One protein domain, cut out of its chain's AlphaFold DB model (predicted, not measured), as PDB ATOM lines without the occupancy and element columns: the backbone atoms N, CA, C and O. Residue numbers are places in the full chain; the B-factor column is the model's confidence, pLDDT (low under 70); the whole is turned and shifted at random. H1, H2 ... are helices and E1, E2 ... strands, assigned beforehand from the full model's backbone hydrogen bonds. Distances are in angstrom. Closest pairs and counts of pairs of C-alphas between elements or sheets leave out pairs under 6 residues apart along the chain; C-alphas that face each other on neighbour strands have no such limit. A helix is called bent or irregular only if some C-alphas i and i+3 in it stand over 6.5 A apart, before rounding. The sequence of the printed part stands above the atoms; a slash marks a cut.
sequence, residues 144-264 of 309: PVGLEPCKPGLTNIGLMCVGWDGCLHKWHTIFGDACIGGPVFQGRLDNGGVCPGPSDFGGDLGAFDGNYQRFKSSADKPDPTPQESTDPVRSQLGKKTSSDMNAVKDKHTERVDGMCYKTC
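This is residues 144 to 264 of the 309 residues of an uncharacterized protein of viral metagenome (UniProt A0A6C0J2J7). The domain is a loose, wide V: one arm is a long, bent hairpin of strands E2 and E3 with the short E1 beside E2, and the other holds helices H2 and H4 and, beyond them, H3 and a long loop of residues 220 to 233. The small hairpin of E4 and E5 lies at the base of the V. The printed part has 121 residues, with four named helices and five named strands in the order E1 E2 E3 H1 H2 H3 H4 E4 E5, and its class is mixed, helices and strands. The larger sheet has the order E1, E2, E3 and the smaller E4, E5, both antiparallel. The whole is loose, with a radius of gyration of the C-alphas of 19.5 A, and elongated, spanning 65 by 34 by 23 A.

E2, residues 160 to 173, is 32.5 A long, and E3, residues 176 to 187, is 32.1 A long. E1 is residues 155 to 157, beginning at C-alpha 155 at (22.907, 43.929, 58.287). H1 is residues 198 to 201. H2, residues 208 to 219, is 15.8 A long and begins at C-alpha 208 at (26.217, 35.353, 48.243). H3 is residues 234 to 237, and H4, residues 242 to 248, is 10.0 A long. E4 is residues 254 to 256 and E5 residues 259 to 261, ending at C-alpha 261 at (17.837, 21.176, 42.018).

E1, E2 and E3 form a meander, each strand the antiparallel neighbour of the one before. E2 bends by 59 degrees at residue 163, and E3 by 59 degrees at residue 182. In the hairpin of E2 and E3, N 171 and O 178 are within hydrogen-bond range at 2.9 A. In the hairpin of E1 and E2, N 155 and O 162 are 2.8 A apart. H1, H2, H3 and H4 are not on this sheet. H2 touches H4 with residues 214 to 219 alone, at a steep tilt of 59 degrees, opposite ways; the closest C-alphas, of Ser 218 and Asp 244, are 4.8 A apart. H1 and H2 only just touch, only at the corner by their link, with 3 pairs of C-alphas within 8 A, the closest those of Pro 198 and Phe 208 at 6.1 A. H3 is apart from H2 and from H4. In the hairpin of E4 and E5, N 261 and O 254 are 2.8 A apart. In H2 and H4 every O i to N i+4 pair is within hydrogen-bond range; H1 and H3 are too short for such a pair.

The two C-alphas farthest apart, of Ile 174 and Thr 230, are 65.5 A apart. The printed part has no cut. The link from H2 to H3 is long, with 14 residues. The mean pLDDT of the printed part is 90.5, and residues 234 to 235 are under 70.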
ATOM      1  N   PRO A 144      22.376  22.663  48.887       95.69
ATOM      2  CA  PRO A 144      21.582  23.123  50.022       95.69
ATOM      3  C   PRO A 144      20.960  24.489  49.706       95.69
ATOM      4  O   PRO A 144      21.567  25.305  49.005       95.69
ATOM      5  N   VAL A 145      19.768  24.751  50.249       96.81
ATOM      6  CA  VAL A 145      19.116  26.060  50.107       96.81
ATOM      7  C   VAL A 145      20.014  27.195  50.602       96.81
ATOM      8  O   VAL A 145      20.734  27.075  51.595       96.81
ATOM      9  N   GLY A 146      19.970  28.314  49.886       94.25
ATOM     10  CA  GLY A 146      20.606  29.558  50.288       94.25
ATOM     11  C   GLY A 146      19.835  30.274  51.387       94.25
ATOM     12  O   GLY A 146      18.639  30.067  51.592       94.25
ATOM     13  N   LEU A 147      20.547  31.150  52.090       94.75
ATOM     14  CA  LEU A 147      19.977  32.010  53.118       94.75
ATOM     15  C   LEU A 147      19.223  33.172  52.464       94.75
ATOM     16  O   LEU A 147      19.719  33.795  51.530       94.75
ATOM     17  N   GLU A 148      18.041  33.514  52.957       94.25
ATOM     18  CA  GLU A 148      17.263  34.637  52.428       94.25
ATOM     19  C   GLU A 148      18.048  35.956  52.544       94.25
ATOM     20  O   GLU A 148      18.726  36.182  53.554       94.25
ATOM     21  N   PRO A 149      18.006  36.841  51.531       92.75
ATOM     22  CA  PRO A 149      18.651  38.142  51.632       92.75
ATOM     23  C   PRO A 149      17.965  38.987  52.711       92.75
ATOM     24  O   PRO A 149      16.739  38.988  52.838       92.75
ATOM     25  N   CYS A 150      18.757  39.740  53.472       93.06
ATOM     26  CA  CYS A 150      18.221  40.631  54.493       93.06
ATOM     27  C   CYS A 150      17.343  41.731  53.887       93.06
ATOM     28  O   CYS A 150      17.612  42.238  52.794       93.06
ATOM     29  N   LYS A 151      16.290  42.126  54.617       92.75
ATOM     30  CA  LYS A 151      15.480  43.291  54.244       92.75
ATOM     31  C   LYS A 151      16.361  44.550  54.210       92.75
ATOM     32  O   LYS A 151      17.297  44.647  55.007       92.75
ATOM     33  N   PRO A 152      16.059  45.529  53.335       90.88
ATOM     34  CA  PRO A 152      16.775  46.801  53.320       90.88
ATOM     35  C   PRO A 152      16.827  47.430  54.721       90.88
ATOM     36  O   PRO A 152      15.800  47.525  55.388       90.88
ATOM     37  N   GLY A 153      18.019  47.835  55.166       89.50
ATOM     38  CA  GLY A 153      18.248  48.403  56.503       89.50
ATOM     39  C   GLY A 153      18.676  47.397  57.581       89.50
ATOM     40  O   GLY A 153      19.057  47.819  58.670       89.50
ATOM     41  N   LEU A 154      18.669  46.094  57.285       93.81
ATOM     42  CA  LEU A 154      19.242  45.065  58.156       93.81
ATOM     43  C   LEU A 154      20.622  44.633  57.637       93.81
ATOM     44  O   LEU A 154      20.815  44.417  56.439       93.81
ATOM     45  N   THR A 155      21.567  44.457  58.551       93.50
ATOM     46  CA  THR A 155      22.907  43.929  58.287       93.50
ATOM     47  C   THR A 155      22.906  42.412  58.452       93.50
ATOM     48  O   THR A 155      22.338  41.873  59.400       93.50
ATOM     49  N   ASN A 156      23.560  41.709  57.535       93.06
ATOM     50  CA  ASN A 156      23.731  40.262  57.603       93.06
ATOM     51  C   ASN A 156      24.815  39.895  58.633       93.06
ATOM     52  O   ASN A 156      25.957  40.345  58.522       93.06
ATOM     53  N   ILE A 157      24.457  39.060  59.613       91.44
ATOM     54  CA  ILE A 157      25.384  38.450  60.573       91.44
ATOM     55  C   ILE A 157      25.128  36.935  60.593       91.44
ATOM     56  O   ILE A 157      24.409  36.397  61.436       91.44
ATOM     57  N   GLY A 158      25.709  36.228  59.622       89.38
ATOM     58  CA  GLY A 158      25.610  34.773  59.515       89.38
ATOM     59  C   GLY A 158      24.193  34.303  59.170       89.38
ATOM     60  O   GLY A 158      23.701  34.556  58.071       89.38
ATOM     61  N   LEU A 159      23.547  33.592  60.103       91.12
ATOM     62  CA  LEU A 159      22.201  33.015  59.938       91.12
ATOM     63  C   LEU A 159      21.060  33.995  60.262       91.12
ATOM     64  O   LEU A 159      19.889  33.640  60.119       91.12
ATOM     65  N   MET A 160      21.384  35.216  60.690       94.75
ATOM     66  CA  MET A 160      20.403  36.232  61.060       94.75
ATOM     67  C   MET A 160      20.690  37.578  60.405       94.75
ATOM     68  O   MET A 160      21.831  37.938  60.116       94.75
ATOM     69  N   CYS A 161      19.622  38.329  60.193       95.19
ATOM     70  CA  CYS A 161      19.656  39.730  59.831       95.19
ATOM     71  C   CYS A 161      19.428  40.556  61.095       95.19
ATOM     72  O   CYS A 161      18.446  40.334  61.807       95.19
ATOM     73  N   VAL A 162      20.333  41.493  61.363       95.50
ATOM     74  CA  VAL A 162      20.301  42.365  62.538       95.50
ATOM     75  C   VAL A 162      20.235  43.808  62.081       95.50
ATOM     76  O   VAL A 162      21.027  44.244  61.250       95.50
ATOM     77  N   GLY A 163      19.315  44.575  62.642       94.62
ATOM     78  CA  GLY A 163      19.274  46.013  62.414       94.62
ATOM     79  C   GLY A 163      18.565  46.737  63.536       94.62
ATOM     80  O   GLY A 163      18.239  46.150  64.566       94.62
ATOM     81  N   TRP A 164      18.353  48.030  63.334       92.69
ATOM     82  CA  TRP A 164      17.666  48.882  64.290       92.69
ATOM     83  C   TRP A 164      16.393  49.410  63.648       92.69
ATOM     84  O   TRP A 164      16.459  50.130  62.651       92.69
ATOM     85  N   ASP A 165      15.241  49.060  64.210       88.00
ATOM     86  CA  ASP A 165      13.985  49.694  63.824       88.00
ATOM     87  C   ASP A 165      13.764  50.887  64.747       88.00
ATOM     88  O   ASP A 165      13.689  50.735  65.967       88.00
ATOM     89  N   GLY A 166      13.683  52.086  64.166       87.75
ATOM     90  CA  GLY A 166      13.423  53.320  64.903       87.75
ATOM     91  C   GLY A 166      12.053  53.344  65.586       87.75
ATOM     92  O   GLY A 166      11.835  54.183  66.458       87.75
ATOM     93  N   CYS A 167      11.145  52.435  65.223       85.56
ATOM     94  CA  CYS A 167       9.793  52.378  65.761       85.56
ATOM     95  C   CYS A 167       9.293  50.939  65.990       85.56
ATOM     96  O   CYS A 167       8.152  50.617  65.665       85.56
ATOM     97  N   LEU A 168      10.128  50.083  66.594       81.75
ATOM     98  CA  LEU A 168       9.751  48.701  66.920       81.75
ATOM     99  C   LEU A 168       8.493  48.633  67.804       81.75
ATOM    100  O   LEU A 168       7.623  47.784  67.611       81.75
ATOM    101  N   HIS A 169       8.388  49.553  68.766       77.75
ATOM    102  CA  HIS A 169       7.224  49.689  69.630       77.75
ATOM    103  C   HIS A 169       6.530  51.025  69.373       77.75
ATOM    104  O   HIS A 169       6.992  52.073  69.834       77.75
ATOM    105  N   LYS A 170       5.403  50.971  68.649       83.25
ATOM    106  CA  LYS A 170       4.444  52.076  68.574       83.25
ATOM    107  C   LYS A 170       3.580  52.086  69.823       83.25
ATOM    108  O   LYS A 170       2.809  51.157  70.056       83.25
ATOM    109  N   TRP A 171       3.675  53.164  70.585       78.88
ATOM    110  CA  TRP A 171       2.761  53.452  71.678       78.88
ATOM    111  C   TRP A 171       1.842  54.586  71.249       78.88
ATOM    112  O   TRP A 171       2.303  55.693  70.969       78.88
ATOM    113  N   HIS A 172       0.538  54.322  71.216       78.06
ATOM    114  CA  HIS A 172      -0.453  55.382  71.080       78.06
ATOM    115  C   HIS A 172      -0.536  56.121  72.416       78.06
ATOM    116  O   HIS A 172      -1.107  55.614  73.383       78.06
ATOM    117  N   THR A 173       0.080  57.298  72.493       80.12
ATOM    118  CA  THR A 173      -0.032  58.172  73.664       80.12
ATOM    119  C   THR A 173      -1.022  59.298  73.378       80.12
ATOM    120  O   THR A 173      -1.305  59.623  72.227       80.12
ATOM    121  N   ILE A 174      -1.532  59.945  74.428       81.31
ATOM    122  CA  ILE A 174      -2.422  61.116  74.302       81.31
ATOM    123  C   ILE A 174      -1.753  62.328  73.620       81.31
ATOM    124  O   ILE A 174      -2.443  63.271  73.251       81.31
ATOM    125  N   PHE A 175      -0.428  62.300  73.436       77.94
ATOM    126  CA  PHE A 175       0.352  63.334  72.746       77.94
ATOM    127  C   PHE A 175       0.783  62.921  71.326       77.94
ATOM    128  O   PHE A 175       1.580  63.620  70.703       77.94
ATOM    129  N   GLY A 176       0.261  61.805  70.808       82.38
ATOM    130  CA  GLY A 176       0.617  61.239  69.507       82.38
ATOM    131  C   GLY A 176       1.334  59.893  69.613       82.38
ATOM    132  O   GLY A 176       1.536  59.343  70.701       82.38
ATOM    133  N   ASP A 177       1.706  59.346  68.460       84.31
ATOM    134  CA  ASP A 177       2.409  58.069  68.375       84.31
ATOM    135  C   ASP A 177       3.868  58.255  68.808       84.31
ATOM    136  O   ASP A 177       4.656  58.910  68.124       84.31
ATOM    137  N   ALA A 178       4.232  57.675  69.952       80.31
ATOM    138  CA  ALA A 178       5.612  57.619  70.410       80.31
ATOM    139  C   ALA A 178       6.259  56.313  69.929       80.31
ATOM    140  O   ALA A 178       5.699  55.227  70.093       80.31
ATOM    141  N   CYS A 179       7.452  56.429  69.351       84.62
ATOM    142  CA  CYS A 179       8.254  55.312  68.868       84.62
ATOM    143  C   CYS A 179       9.470  55.124  69.776       84.62
ATOM    144  O   CYS A 179      10.276  56.045  69.917       84.62
ATOM    145  N   ILE A 180       9.630  53.936  70.365       83.75
ATOM    146  CA  ILE A 180      10.900  53.529  70.984       83.75
ATOM    147  C   ILE A 180      11.565  52.540  70.031       83.75
ATOM    148  O   ILE A 180      11.000  51.487  69.727       83.75
ATOM    149  N   GLY A 181      12.746  52.911  69.536       88.56
ATOM    150  CA  GLY A 181      13.525  52.054  68.656       88.56
ATOM    151  C   GLY A 181      14.187  50.900  69.406       88.56
ATOM    152  O   GLY A 181      14.483  51.012  70.597       88.56
ATOM    153  N   GLY A 182      14.429  49.796  68.706       90.31
ATOM    154  CA  GLY A 182      15.052  48.608  69.280       90.31
ATOM    155  C   GLY A 182      15.702  47.711  68.226       90.31
ATOM    156  O   GLY A 182      15.491  47.907  67.023       90.31
ATOM    157  N   PRO A 183      16.508  46.727  68.662       92.69
ATOM    158  CA  PRO A 183      17.128  45.776  67.754       92.69
ATOM    159  C   PRO A 183      16.075  44.847  67.139       92.69
ATOM    160  O   PRO A 183      15.241  44.279  67.845       92.69
ATOM    161  N   VAL A 184      16.146  44.662  65.823       94.12
ATOM    162  CA  VAL A 184      15.351  43.680  65.078       94.12
ATOM    163  C   VAL A 184      16.244  42.516  64.697       94.12
ATOM    164  O   VAL A 184      17.298  42.710  64.093       94.12
ATOM    165  N   PHE A 185      15.779  41.311  65.016       93.75
ATOM    166  CA  PHE A 185      16.380  40.056  64.592       93.75
ATOM    167  C   PHE A 185      15.411  39.351  63.652       93.75
ATOM    168  O   PHE A 185      14.245  39.157  63.992       93.75
ATOM    169  N   GLN A 186      15.891  38.967  62.476       94.06
ATOM    170  CA  GLN A 186      15.133  38.165  61.522       94.06
ATOM    171  C   GLN A 186      15.975  36.951  61.124       94.06
ATOM    172  O   GLN A 186      17.151  37.109  60.778       94.06
ATOM    173  N   GLY A 187      15.399  35.751  61.180       93.50
ATOM    174  CA  GLY A 187      16.070  34.546  60.713       93.50
ATOM    175  C   GLY A 187      16.134  34.532  59.189       93.50
ATOM    176  O   GLY A 187      15.223  34.985  58.497       93.50
ATOM    177  N   ARG A 188      17.232  34.022  58.631       93.94
ATOM    178  CA  ARG A 188      17.408  33.940  57.169       93.94
ATOM    179  C   ARG A 188      16.841  32.659  56.547       93.94
ATOM    180  O   ARG A 188      17.015  32.429  55.356       93.94
ATOM    181  N   LEU A 189      16.204  31.817  57.355       94.62
ATOM    182  CA  LEU A 189      15.548  30.576  56.934       94.62
ATOM    183  C   LEU A 189      14.066  30.557  57.332       94.62
ATOM    184  O   LEU A 189      13.434  29.503  57.282       94.62
ATOM    185  N   ASP A 190      13.507  31.711  57.708       91.38
ATOM    186  CA  ASP A 190      12.130  31.816  58.195       91.38
ATOM    187  C   ASP A 190      11.103  31.433  57.107       91.38
ATOM    188  O   ASP A 190      10.025  30.941  57.439       91.38
ATOM    189  N   ASN A 191      11.438  31.569  55.813       93.50
ATOM    190  CA  ASN A 191      10.606  31.137  54.678       93.50
ATOM    191  C   ASN A 191      11.147  29.863  53.982       93.50
ATOM    192  O   ASN A 191      10.793  29.549  52.835       93.50
ATOM    193  N   GLY A 192      11.994  29.097  54.680       92.88
ATOM    194  CA  GLY A 192      12.570  27.839  54.194       92.88
ATOM    195  C   GLY A 192      13.735  28.007  53.213       92.88
ATOM    196  O   GLY A 192      14.067  27.055  52.505       92.88
ATOM    197  N   GLY A 193      14.340  29.199  53.145       94.56
ATOM    198  CA  GLY A 193      15.501  29.469  52.299       94.56
ATOM    199  C   GLY A 193      15.163  29.691  50.823       94.56
ATOM    200  O   GLY A 193      14.024  29.522  50.373       94.56
ATOM    201  N   VAL A 194      16.180  30.084  50.058       96.56
ATOM    202  CA  VAL A 194      16.064  30.467  48.644       96.56
ATOM    203  C   VAL A 194      16.904  29.578  47.734       96.56
ATOM    204  O   VAL A 194      17.980  29.122  48.112       96.56
ATOM    205  N   CYS A 195      16.431  29.378  46.507       97.19
ATOM    206  CA  CYS A 195      17.203  28.775  45.425       97.19
ATOM    207  C   CYS A 195      17.532  29.840  44.371       97.19
ATOM    208  O   CYS A 195      16.686  30.708  44.112       97.19
ATOM    209  N   PRO A 196      18.728  29.814  43.757       97.19
ATOM    210  CA  PRO A 196      19.833  28.865  43.953       97.19
ATOM    211  C   PRO A 196      20.647  29.065  45.240       97.19
ATOM    212  O   PRO A 196      20.625  30.137  45.848       97.19
ATOM    213  N   GLY A 197      21.356  28.009  45.646       94.81
ATOM    214  CA  GLY A 197      22.142  27.963  46.878       94.81
ATOM    215  C   GLY A 197      23.547  28.571  46.743       94.81
ATOM    216  O   GLY A 197      23.971  28.948  45.652       94.81
ATOM    217  N   PRO A 198      24.334  28.666  47.831       94.12
ATOM    218  CA  PRO A 198      25.653  29.303  47.798       94.12
ATOM    219  C   PRO A 198      26.667  28.573  46.913       94.12
ATOM    220  O   PRO A 198      27.518  29.206  46.285       94.12
ATOM    221  N   SER A 199      26.549  27.246  46.810       95.00
ATOM    222  CA  SER A 199      27.386  26.412  45.941       95.00
ATOM    223  C   SER A 199      27.250  26.783  44.462       95.00
ATOM    224  O   SER A 199      28.226  26.691  43.722       95.00
ATOM    225  N   ASP A 200      26.089  27.290  44.039       95.25
ATOM    226  CA  ASP A 200      25.878  27.786  42.678       95.25
ATOM    227  C   ASP A 200      26.677  29.060  42.370       95.25
ATOM    228  O   ASP A 200      26.889  29.397  41.205       95.25
ATOM    229  N   PHE A 201      27.129  29.782  43.394       94.75
ATOM    230  CA  PHE A 201      27.883  31.030  43.264       94.75
ATOM    231  C   PHE A 201      29.353  30.877  43.674       94.75
ATOM    232  O   PHE A 201      30.006  31.862  44.008       94.75
ATOM    233  N   GLY A 202      29.881  29.649  43.648       93.25
ATOM    234  CA  GLY A 202      31.276  29.363  43.998       93.25
ATOM    235  C   GLY A 202      31.536  29.201  45.499       93.25
ATOM    236  O   GLY A 202      32.691  29.104  45.897       93.25
ATOM    237  N   GLY A 203      30.490  29.153  46.333       90.38
ATOM    238  CA  GLY A 203      30.598  28.848  47.765       90.38
ATOM    239  C   GLY A 203      31.020  30.011  48.667       90.38
ATOM    240  O   GLY A 203      31.106  29.823  49.879       90.38
ATOM    241  N   ASP A 204      31.248  31.210  48.125       90.06
ATOM    242  CA  ASP A 204      31.552  32.398  48.929       90.06
ATOM    243  C   ASP A 204      30.278  32.969  49.575       90.06
ATOM    244  O   ASP A 204      29.475  33.660  48.941       90.06
ATOM    245  N   LEU A 205      30.104  32.685  50.868       86.62
ATOM    246  CA  LEU A 205      28.978  33.169  51.668       86.62
ATOM    247  C   LEU A 205      28.970  34.697  51.834       86.62
ATOM    248  O   LEU A 205      27.893  35.269  52.001       86.62
ATOM    249  N   GLY A 206      30.129  35.363  51.774       86.69
ATOM    250  CA  GLY A 206      30.222  36.820  51.905       86.69
ATOM    251  C   GLY A 206      29.713  37.551  50.663       86.69
ATOM    252  O   GLY A 206      29.078  38.600  50.769       86.69
ATOM    253  N   ALA A 207      29.929  36.965  49.482       91.25
ATOM    254  CA  ALA A 207      29.435  37.490  48.211       91.25
ATOM    255  C   ALA A 207      28.031  36.982  47.831       91.25
ATOM    256  O   ALA A 207      27.452  37.461  46.849       91.25
ATOM    257  N   PHE A 208      27.471  36.027  48.585       93.12
ATOM    258  CA  PHE A 208      26.217  35.353  48.243       93.12
ATOM    259  C   PHE A 208      25.055  36.327  48.029       93.12
ATOM    260  O   PHE A 208      24.412  36.265  46.987       93.12
ATOM    261  N   ASP A 209      24.819  37.264  48.950       91.62
ATOM    262  CA  ASP A 209      23.671  38.180  48.864       91.62
ATOM    263  C   ASP A 209      23.731  39.039  47.593       91.62
ATOM    264  O   ASP A 209      22.739  39.179  46.877       91.62
ATOM    265  N   GLY A 210      24.914  39.564  47.261       92.88
ATOM    266  CA  GLY A 210      25.120  40.348  46.044       92.88
ATOM    267  C   GLY A 210      24.943  39.512  44.776       92.88
ATOM    268  O   GLY A 210      24.293  39.952  43.822       92.88
ATOM    269  N   ASN A 211      25.477  38.290  44.770       95.19
ATOM    270  CA  ASN A 211      25.349  37.366  43.646       95.19
ATOM    271  C   ASN A 211      23.900  36.903  43.447       95.19
ATOM    272  O   ASN A 211      23.414  36.880  42.315       95.19
ATOM    273  N   TYR A 212      23.185  36.624  44.534       95.38
ATOM    274  CA  TYR A 212      21.780  36.241  44.515       95.38
ATOM    275  C   TYR A 212      20.889  37.380  43.995       95.38
ATOM    276  O   TYR A 212      20.029  37.147  43.149       95.38
ATOM    277  N   GLN A 213      21.129  38.629  44.408       94.25
ATOM    278  CA  GLN A 213      20.394  39.792  43.883       94.25
ATOM    279  C   GLN A 213      20.658  40.029  42.385       94.25
ATOM    280  O   GLN A 213      19.741  40.359  41.624       94.25
ATOM    281  N   ARG A 214      21.895  39.814  41.917       94.56
ATOM    282  CA  ARG A 214      22.219  39.851  40.479       94.56
ATOM    283  C   ARG A 214      21.525  38.730  39.712       94.56
ATOM    284  O   ARG A 214      20.974  38.979  38.643       94.56
ATOM    285  N   PHE A 215      21.515  37.520  40.267       96.31
ATOM    286  CA  PHE A 215      20.781  36.393  39.697       96.31
ATOM    287  C   PHE A 215      19.289  36.713  39.593       96.31
ATOM    288  O   PHE A 215      18.730  36.599  38.510       96.31
ATOM    289  N   LYS A 216      18.665  37.190  40.673       95.94
ATOM    290  CA  LYS A 216      17.233  37.500  40.714       95.94
ATOM    291  C   LYS A 216      16.852  38.583  39.703       95.94
ATOM    292  O   LYS A 216      15.962  38.373  38.890       95.94
ATOM    293  N   SER A 217      17.611  39.680  39.657       95.44
ATOM    294  CA  SER A 217      17.383  40.743  38.665       95.44
ATOM    295  C   SER A 217      17.617  40.292  37.215       95.44
ATOM    296  O   SER A 217      17.028  40.861  36.295       95.44
ATOM    297  N   SER A 218      18.438  39.262  36.993       95.81
ATOM    298  CA  SER A 218      18.610  38.621  35.684       95.81
ATOM    299  C   SER A 218      17.469  37.651  35.363       95.81
ATOM    300  O   SER A 218      17.012  37.600  34.224       95.81
ATOM    301  N   ALA A 219      17.006  36.883  36.352       95.56
ATOM    302  CA  ALA A 219      15.979  35.853  36.218       95.56
ATOM    303  C   ALA A 219      14.585  36.441  35.965       95.56
ATOM    304  O   ALA A 219      13.869  35.916  35.112       95.56
ATOM    305  N   ASP A 220      14.253  37.549  36.635       95.25
ATOM    306  CA  ASP A 220      12.952  38.228  36.545       95.25
ATOM    307  C   ASP A 220      12.716  38.903  35.179       95.25
ATOM    308  O   ASP A 220      11.587  39.255  34.830       95.25
ATOM    309  N   LYS A 221      13.767  39.082  34.371       95.12
ATOM    310  CA  LYS A 221      13.637  39.603  33.006       95.12
ATOM    311  C   LYS A 221      12.980  38.553  32.094       95.12
ATOM    312  O   LYS A 221      13.334  37.375  32.162       95.12
ATOM    313  N   PRO A 222      12.087  38.948  31.173       93.56
ATOM    314  CA  PRO A 222      11.510  38.023  30.204       93.56
ATOM    315  C   PRO A 222      12.578  37.479  29.245       93.56
ATOM    316  O   PRO A 222      13.512  38.193  28.849       93.56
ATOM    317  N   ASP A 223      12.411  36.217  28.850       91.62
ATOM    318  CA  ASP A 223      13.261  35.585  27.845       91.62
ATOM    319  C   ASP A 223      13.097  36.277  26.478       91.62
ATOM    320  O   ASP A 223      12.015  36.784  26.154       91.62
ATOM    321  N   PRO A 224      14.174  36.353  25.677       89.75
ATOM    322  CA  PRO A 224      14.097  36.873  24.317       89.75
ATOM    323  C   PRO A 224      13.248  35.954  23.431       89.75
ATOM    324  O   PRO A 224      13.310  34.726  23.530       89.75
ATOM    325  N   THR A 225      12.528  36.531  22.481       89.25
ATOM    326  CA  THR A 225      12.042  35.754  21.335       89.25
ATOM    327  C   THR A 225      13.214  35.369  20.412       89.25
ATOM    328  O   THR A 225      14.256  36.034  20.419       89.25
ATOM    329  N   PRO A 226      13.078  34.322  19.574       86.19
ATOM    330  CA  PRO A 226      14.122  33.945  18.618       86.19
ATOM    331  C   PRO A 226      14.560  35.098  17.699       86.19
ATOM    332  O   PRO A 226      15.743  35.224  17.401       86.19
ATOM    333  N   GLN A 227      13.630  35.972  17.306       82.75
ATOM    334  CA  GLN A 227      13.897  37.144  16.462       82.75
ATOM    335  C   GLN A 227      14.668  38.239  17.220       82.75
ATOM    336  O   GLN A 227      15.597  38.829  16.679       82.75
ATOM    337  N   GLU A 228      14.347  38.461  18.497       81.62
ATOM    338  CA  GLU A 228      15.063  39.411  19.365       81.62
ATOM    339  C   GLU A 228      16.469  38.919  19.744       81.62
ATOM    340  O   GLU A 228      17.296  39.694  20.228       81.62
ATOM    341  N   SER A 229      16.768  37.631  19.544       77.62
ATOM    342  CA  SER A 229      18.069  37.073  19.910       77.62
ATOM    343  C   SER A 229      19.232  37.639  19.083       77.62
ATOM    344  O   SER A 229      20.359  37.655  19.583       77.62
ATOM    345  N   THR A 230      18.954  38.156  17.880       80.38
ATOM    346  CA  THR A 230      19.943  38.698  16.935       80.38
ATOM    347  C   THR A 230      20.089  40.223  16.967       80.38
ATOM    348  O   THR A 230      20.958  40.753  16.277       80.38
ATOM    349  N   ASP A 231      19.264  40.942  17.733       76.88
ATOM    350  CA  ASP A 231      19.256  42.410  17.736       76.88
ATOM    351  C   ASP A 231      20.370  42.987  18.645       76.88
ATOM    352  O   ASP A 231      20.393  42.698  19.849       76.88
ATOM    353  N   PRO A 232      21.298  43.821  18.128       75.25
ATOM    354  CA  PRO A 232      22.343  44.455  18.934       75.25
ATOM    355  C   PRO A 232      21.813  45.451  19.984       75.25
ATOM    356  O   PRO A 232      22.548  45.797  20.912       75.25
ATOM    357  N   VAL A 233      20.552  45.896  19.895       79.06
ATOM    358  CA  VAL A 233      19.941  46.907  20.787       79.06
ATOM    359  C   VAL A 233      19.183  46.272  21.971       79.06
ATOM    360  O   VAL A 233      18.529  46.946  22.768       79.06
ATOM    361  N   ARG A 234      19.313  44.955  22.162       67.56
ATOM    362  CA  ARG A 234      18.576  44.145  23.149       67.56
ATOM    363  C   ARG A 234      18.597  44.657  24.595       67.56
ATOM    364  O   ARG A 234      17.632  44.435  25.326       67.56
ATOM    365  N   SER A 235      19.653  45.355  25.019       65.62
ATOM    366  CA  SER A 235      19.736  45.942  26.366       65.62
ATOM    367  C   SER A 235      18.683  47.025  26.627       65.62
ATOM    368  O   SER A 235      18.331  47.254  27.782       65.62
ATOM    369  N   GLN A 236      18.139  47.657  25.582       75.38
ATOM    370  CA  GLN A 236      17.145  48.727  25.708       75.38
ATOM    371  C   GLN A 236      15.709  48.206  25.871       75.38
ATOM    372  O   GLN A 236      14.850  48.930  26.363       75.38
ATOM    373  N   LEU A 237      15.445  46.942  25.519       79.19
ATOM    374  CA  LEU A 237      14.101  46.345  25.545       79.19
ATOM    375  C   LEU A 237      13.731  45.709  26.898       79.19
ATOM    376  O   LEU A 237      12.686  45.071  27.016       79.19
ATOM    377  N   GLY A 238      14.599  45.812  27.912       88.25
ATOM    378  CA  GLY A 238      14.382  45.189  29.226       88.25
ATOM    379  C   GLY A 238      14.368  43.651  29.210       88.25
ATOM    380  O   GLY A 238      14.008  43.026  30.205       88.25
ATOM    381  N   LYS A 239      14.753  43.026  28.090       91.12
ATOM    382  CA  LYS A 239      14.867  41.568  27.935       91.12
ATOM    383  C   LYS A 239      16.165  41.051  28.562       91.12
ATOM    384  O   LYS A 239      17.134  41.802  28.702       91.12
ATOM    385  N   LYS A 240      16.229  39.750  28.879       93.69
ATOM    386  CA  LYS A 240      17.494  39.111  29.293       93.69
ATOM    387  C   LYS A 240      18.570  39.327  28.234       93.69
ATOM    388  O   LYS A 240      18.347  39.013  27.069       93.69
ATOM    389  N   THR A 241      19.739  39.815  28.624       92.31
ATOM    390  CA  THR A 241      20.959  39.878  27.805       92.31
ATOM    391  C   THR A 241      21.718  38.544  27.841       92.31
ATOM    392  O   THR A 241      21.393  37.659  28.628       92.31
ATOM    393  N   SER A 242      22.772  38.380  27.033       90.00
ATOM    394  CA  SER A 242      23.642  37.189  27.103       90.00
ATOM    395  C   SER A 242      24.321  37.023  28.464       90.00
ATOM    396  O   SER A 242      24.494  35.900  28.930       90.00
ATOM    397  N   SER A 243      24.648  38.133  29.131       91.88
ATOM    398  CA  SER A 243      25.158  38.110  30.503       91.88
ATOM    399  C   SER A 243      24.099  37.624  31.495       91.88
ATOM    400  O   SER A 243      24.415  36.811  32.357       91.88
ATOM    401  N   ASP A 244      22.846  38.072  31.351       93.75
ATOM    402  CA  ASP A 244      21.731  37.617  32.193       93.75
ATOM    403  C   ASP A 244      21.459  36.118  31.981       93.75
ATOM    404  O   ASP A 244      21.294  35.371  32.944       93.75
ATOM    405  N   MET A 245      21.481  35.649  30.726       92.50
ATOM    406  CA  MET A 245      21.339  34.223  30.411       92.50
ATOM    407  C   MET A 245      22.460  33.400  31.052       92.50
ATOM    408  O   MET A 245      22.175  32.378  31.663       92.50
ATOM    409  N   ASN A 246      23.716  33.852  30.982       93.31
ATOM    410  CA  ASN A 246      24.842  33.160  31.618       93.31
ATOM    411  C   ASN A 246      24.765  33.175  33.152       93.31
ATOM    412  O   ASN A 246      25.190  32.211  33.784       93.31
ATOM    413  N   ALA A 247      24.218  34.235  33.753       93.88
ATOM    414  CA  ALA A 247      24.027  34.321  35.200       93.88
ATOM    415  C   ALA A 247      22.965  33.332  35.713       93.88
ATOM    416  O   ALA A 247      23.093  32.820  36.825       93.88
ATOM    417  N   VAL A 248      21.935  33.062  34.904       94.94
ATOM    418  CA  VAL A 248      20.833  32.139  35.233       94.94
ATOM    419  C   VAL A 248      21.133  30.700  34.804       94.94
ATOM    420  O   VAL A 248      20.618  29.754  35.399       94.94
ATOM    421  N   LYS A 249      21.971  30.514  33.781       93.69
ATOM    422  CA  LYS A 249      22.308  29.200  33.234       93.69
ATOM    423  C   LYS A 249      22.946  28.308  34.300       93.69
ATOM    424  O   LYS A 249      23.822  28.734  35.048       93.69
ATOM    425  N   ASP A 250      22.525  27.048  34.290       91.62
ATOM    426  CA  ASP A 250      23.064  25.968  35.122       91.62
ATOM    427  C   ASP A 250      22.874  26.139  36.639       91.62
ATOM    428  O   ASP A 250      23.532  25.464  37.427       91.62
ATOM    429  N   LYS A 251      21.970  27.030  37.060       95.94
ATOM    430  CA  LYS A 251      21.642  27.241  38.472       95.94
ATOM    431  C   LYS A 251      20.595  26.245  38.956       95.94
ATOM    432  O   LYS A 251      19.649  25.927  38.232       95.94
ATOM    433  N   HIS A 252      20.735  25.804  40.201       96.94
ATOM    434  CA  HIS A 252      19.735  24.977  40.869       96.94
ATOM    435  C   HIS A 252      18.557  25.847  41.333       96.94
ATOM    436  O   HIS A 252      18.573  26.397  42.427       96.94
ATOM    437  N   THR A 253      17.559  26.064  40.483       96.50
ATOM    438  CA  THR A 253      16.454  27.003  40.744       96.50
ATOM    439  C   THR A 253      15.235  26.370  41.409       96.50
ATOM    440  O   THR A 253      14.419  27.092  41.981       96.50
ATOM    441  N   GLU A 254      15.093  25.049  41.351       96.19
ATOM    442  CA  GLU A 254      13.896  24.351  41.807       96.19
ATOM    443  C   GLU A 254      14.074  23.819  43.227       96.19
ATOM    444  O   GLU A 254      15.042  23.124  43.515       96.19
ATOM    445  N   ARG A 255      13.144  24.144  44.129       96.06
ATOM    446  CA  ARG A 255      13.218  23.721  45.532       96.06
ATOM    447  C   ARG A 255      12.414  22.442  45.745       96.06
ATOM    448  O   ARG A 255      11.191  22.476  45.625       96.06
ATOM    449  N   VAL A 256      13.083  21.362  46.145       94.88
ATOM    450  CA  VAL A 256      12.456  20.080  46.507       94.88
ATOM    451  C   VAL A 256      13.051  19.599  47.829       94.88
ATOM    452  O   VAL A 256      14.270  19.526  47.965       94.88
ATOM    453  N   ASP A 257      12.201  19.334  48.825       92.31
ATOM    454  CA  ASP A 257      12.583  18.781  50.138       92.31
ATOM    455  C   ASP A 257      13.760  19.494  50.841       92.31
ATOM    456  O   ASP A 257      14.624  18.873  51.455       92.31
ATOM    457  N   GLY A 258      13.804  20.831  50.760       92.75
ATOM    458  CA  GLY A 258      14.837  21.646  51.420       92.75
ATOM    459  C   GLY A 258      16.186  21.691  50.693       92.75
ATOM    460  O   GLY A 258      17.160  22.214  51.237       92.75
ATOM    461  N   MET A 259      16.246  21.192  49.460       96.38
ATOM    462  CA  MET A 259      17.391  21.322  48.562       96.38
ATOM    463  C   MET A 259      16.986  22.022  47.265       96.38
ATOM    464  O   MET A 259      15.812  22.079  46.897       96.38
ATOM    465  N   CYS A 260      17.981  22.573  46.585       97.69
ATOM    466  CA  CYS A 260      17.855  23.193  45.283       97.69
ATOM    467  C   CYS A 260      18.352  22.225  44.206       97.69
ATOM    468  O   CYS A 260      19.475  21.725  44.272       97.69
ATOM    469  N   TYR A 261      17.541  22.009  43.179       97.50
ATOM    470  CA  TYR A 261      17.837  21.176  42.018       97.50
ATOM    471  C   TYR A 261      17.784  21.997  40.734       97.50
ATOM    472  O   TYR A 261      17.193  23.080  40.682       97.50
ATOM    473  N   LYS A 262      18.424  21.495  39.675       96.94
ATOM    474  CA  LYS A 262      18.239  22.061  38.336       96.94
ATOM    475  C   LYS A 262      16.826  21.738  37.860       96.94
ATOM    476  O   LYS A 262      16.289  20.682  38.177       96.94
ATOM    477  N   THR A 263      16.237  22.636  37.082       95.88
ATOM    478  CA  THR A 263      14.926  22.379  36.481       95.88
ATOM    479  C   THR A 263      15.022  21.215  35.499       95.88
ATOM    480  O   THR A 263      15.957  21.155  34.692       95.88
ATOM    481  N   CYS A 264      14.050  20.306  35.544       96.44
ATOM    482  CA  CYS A 264      13.954  19.247  34.549       96.44
ATOM    483  C   CYS A 264      13.750  19.821  33.133       96.44
ATOM    484  O   CYS A 264      13.154  20.891  32.969       96.44
TER     485      CYS A 264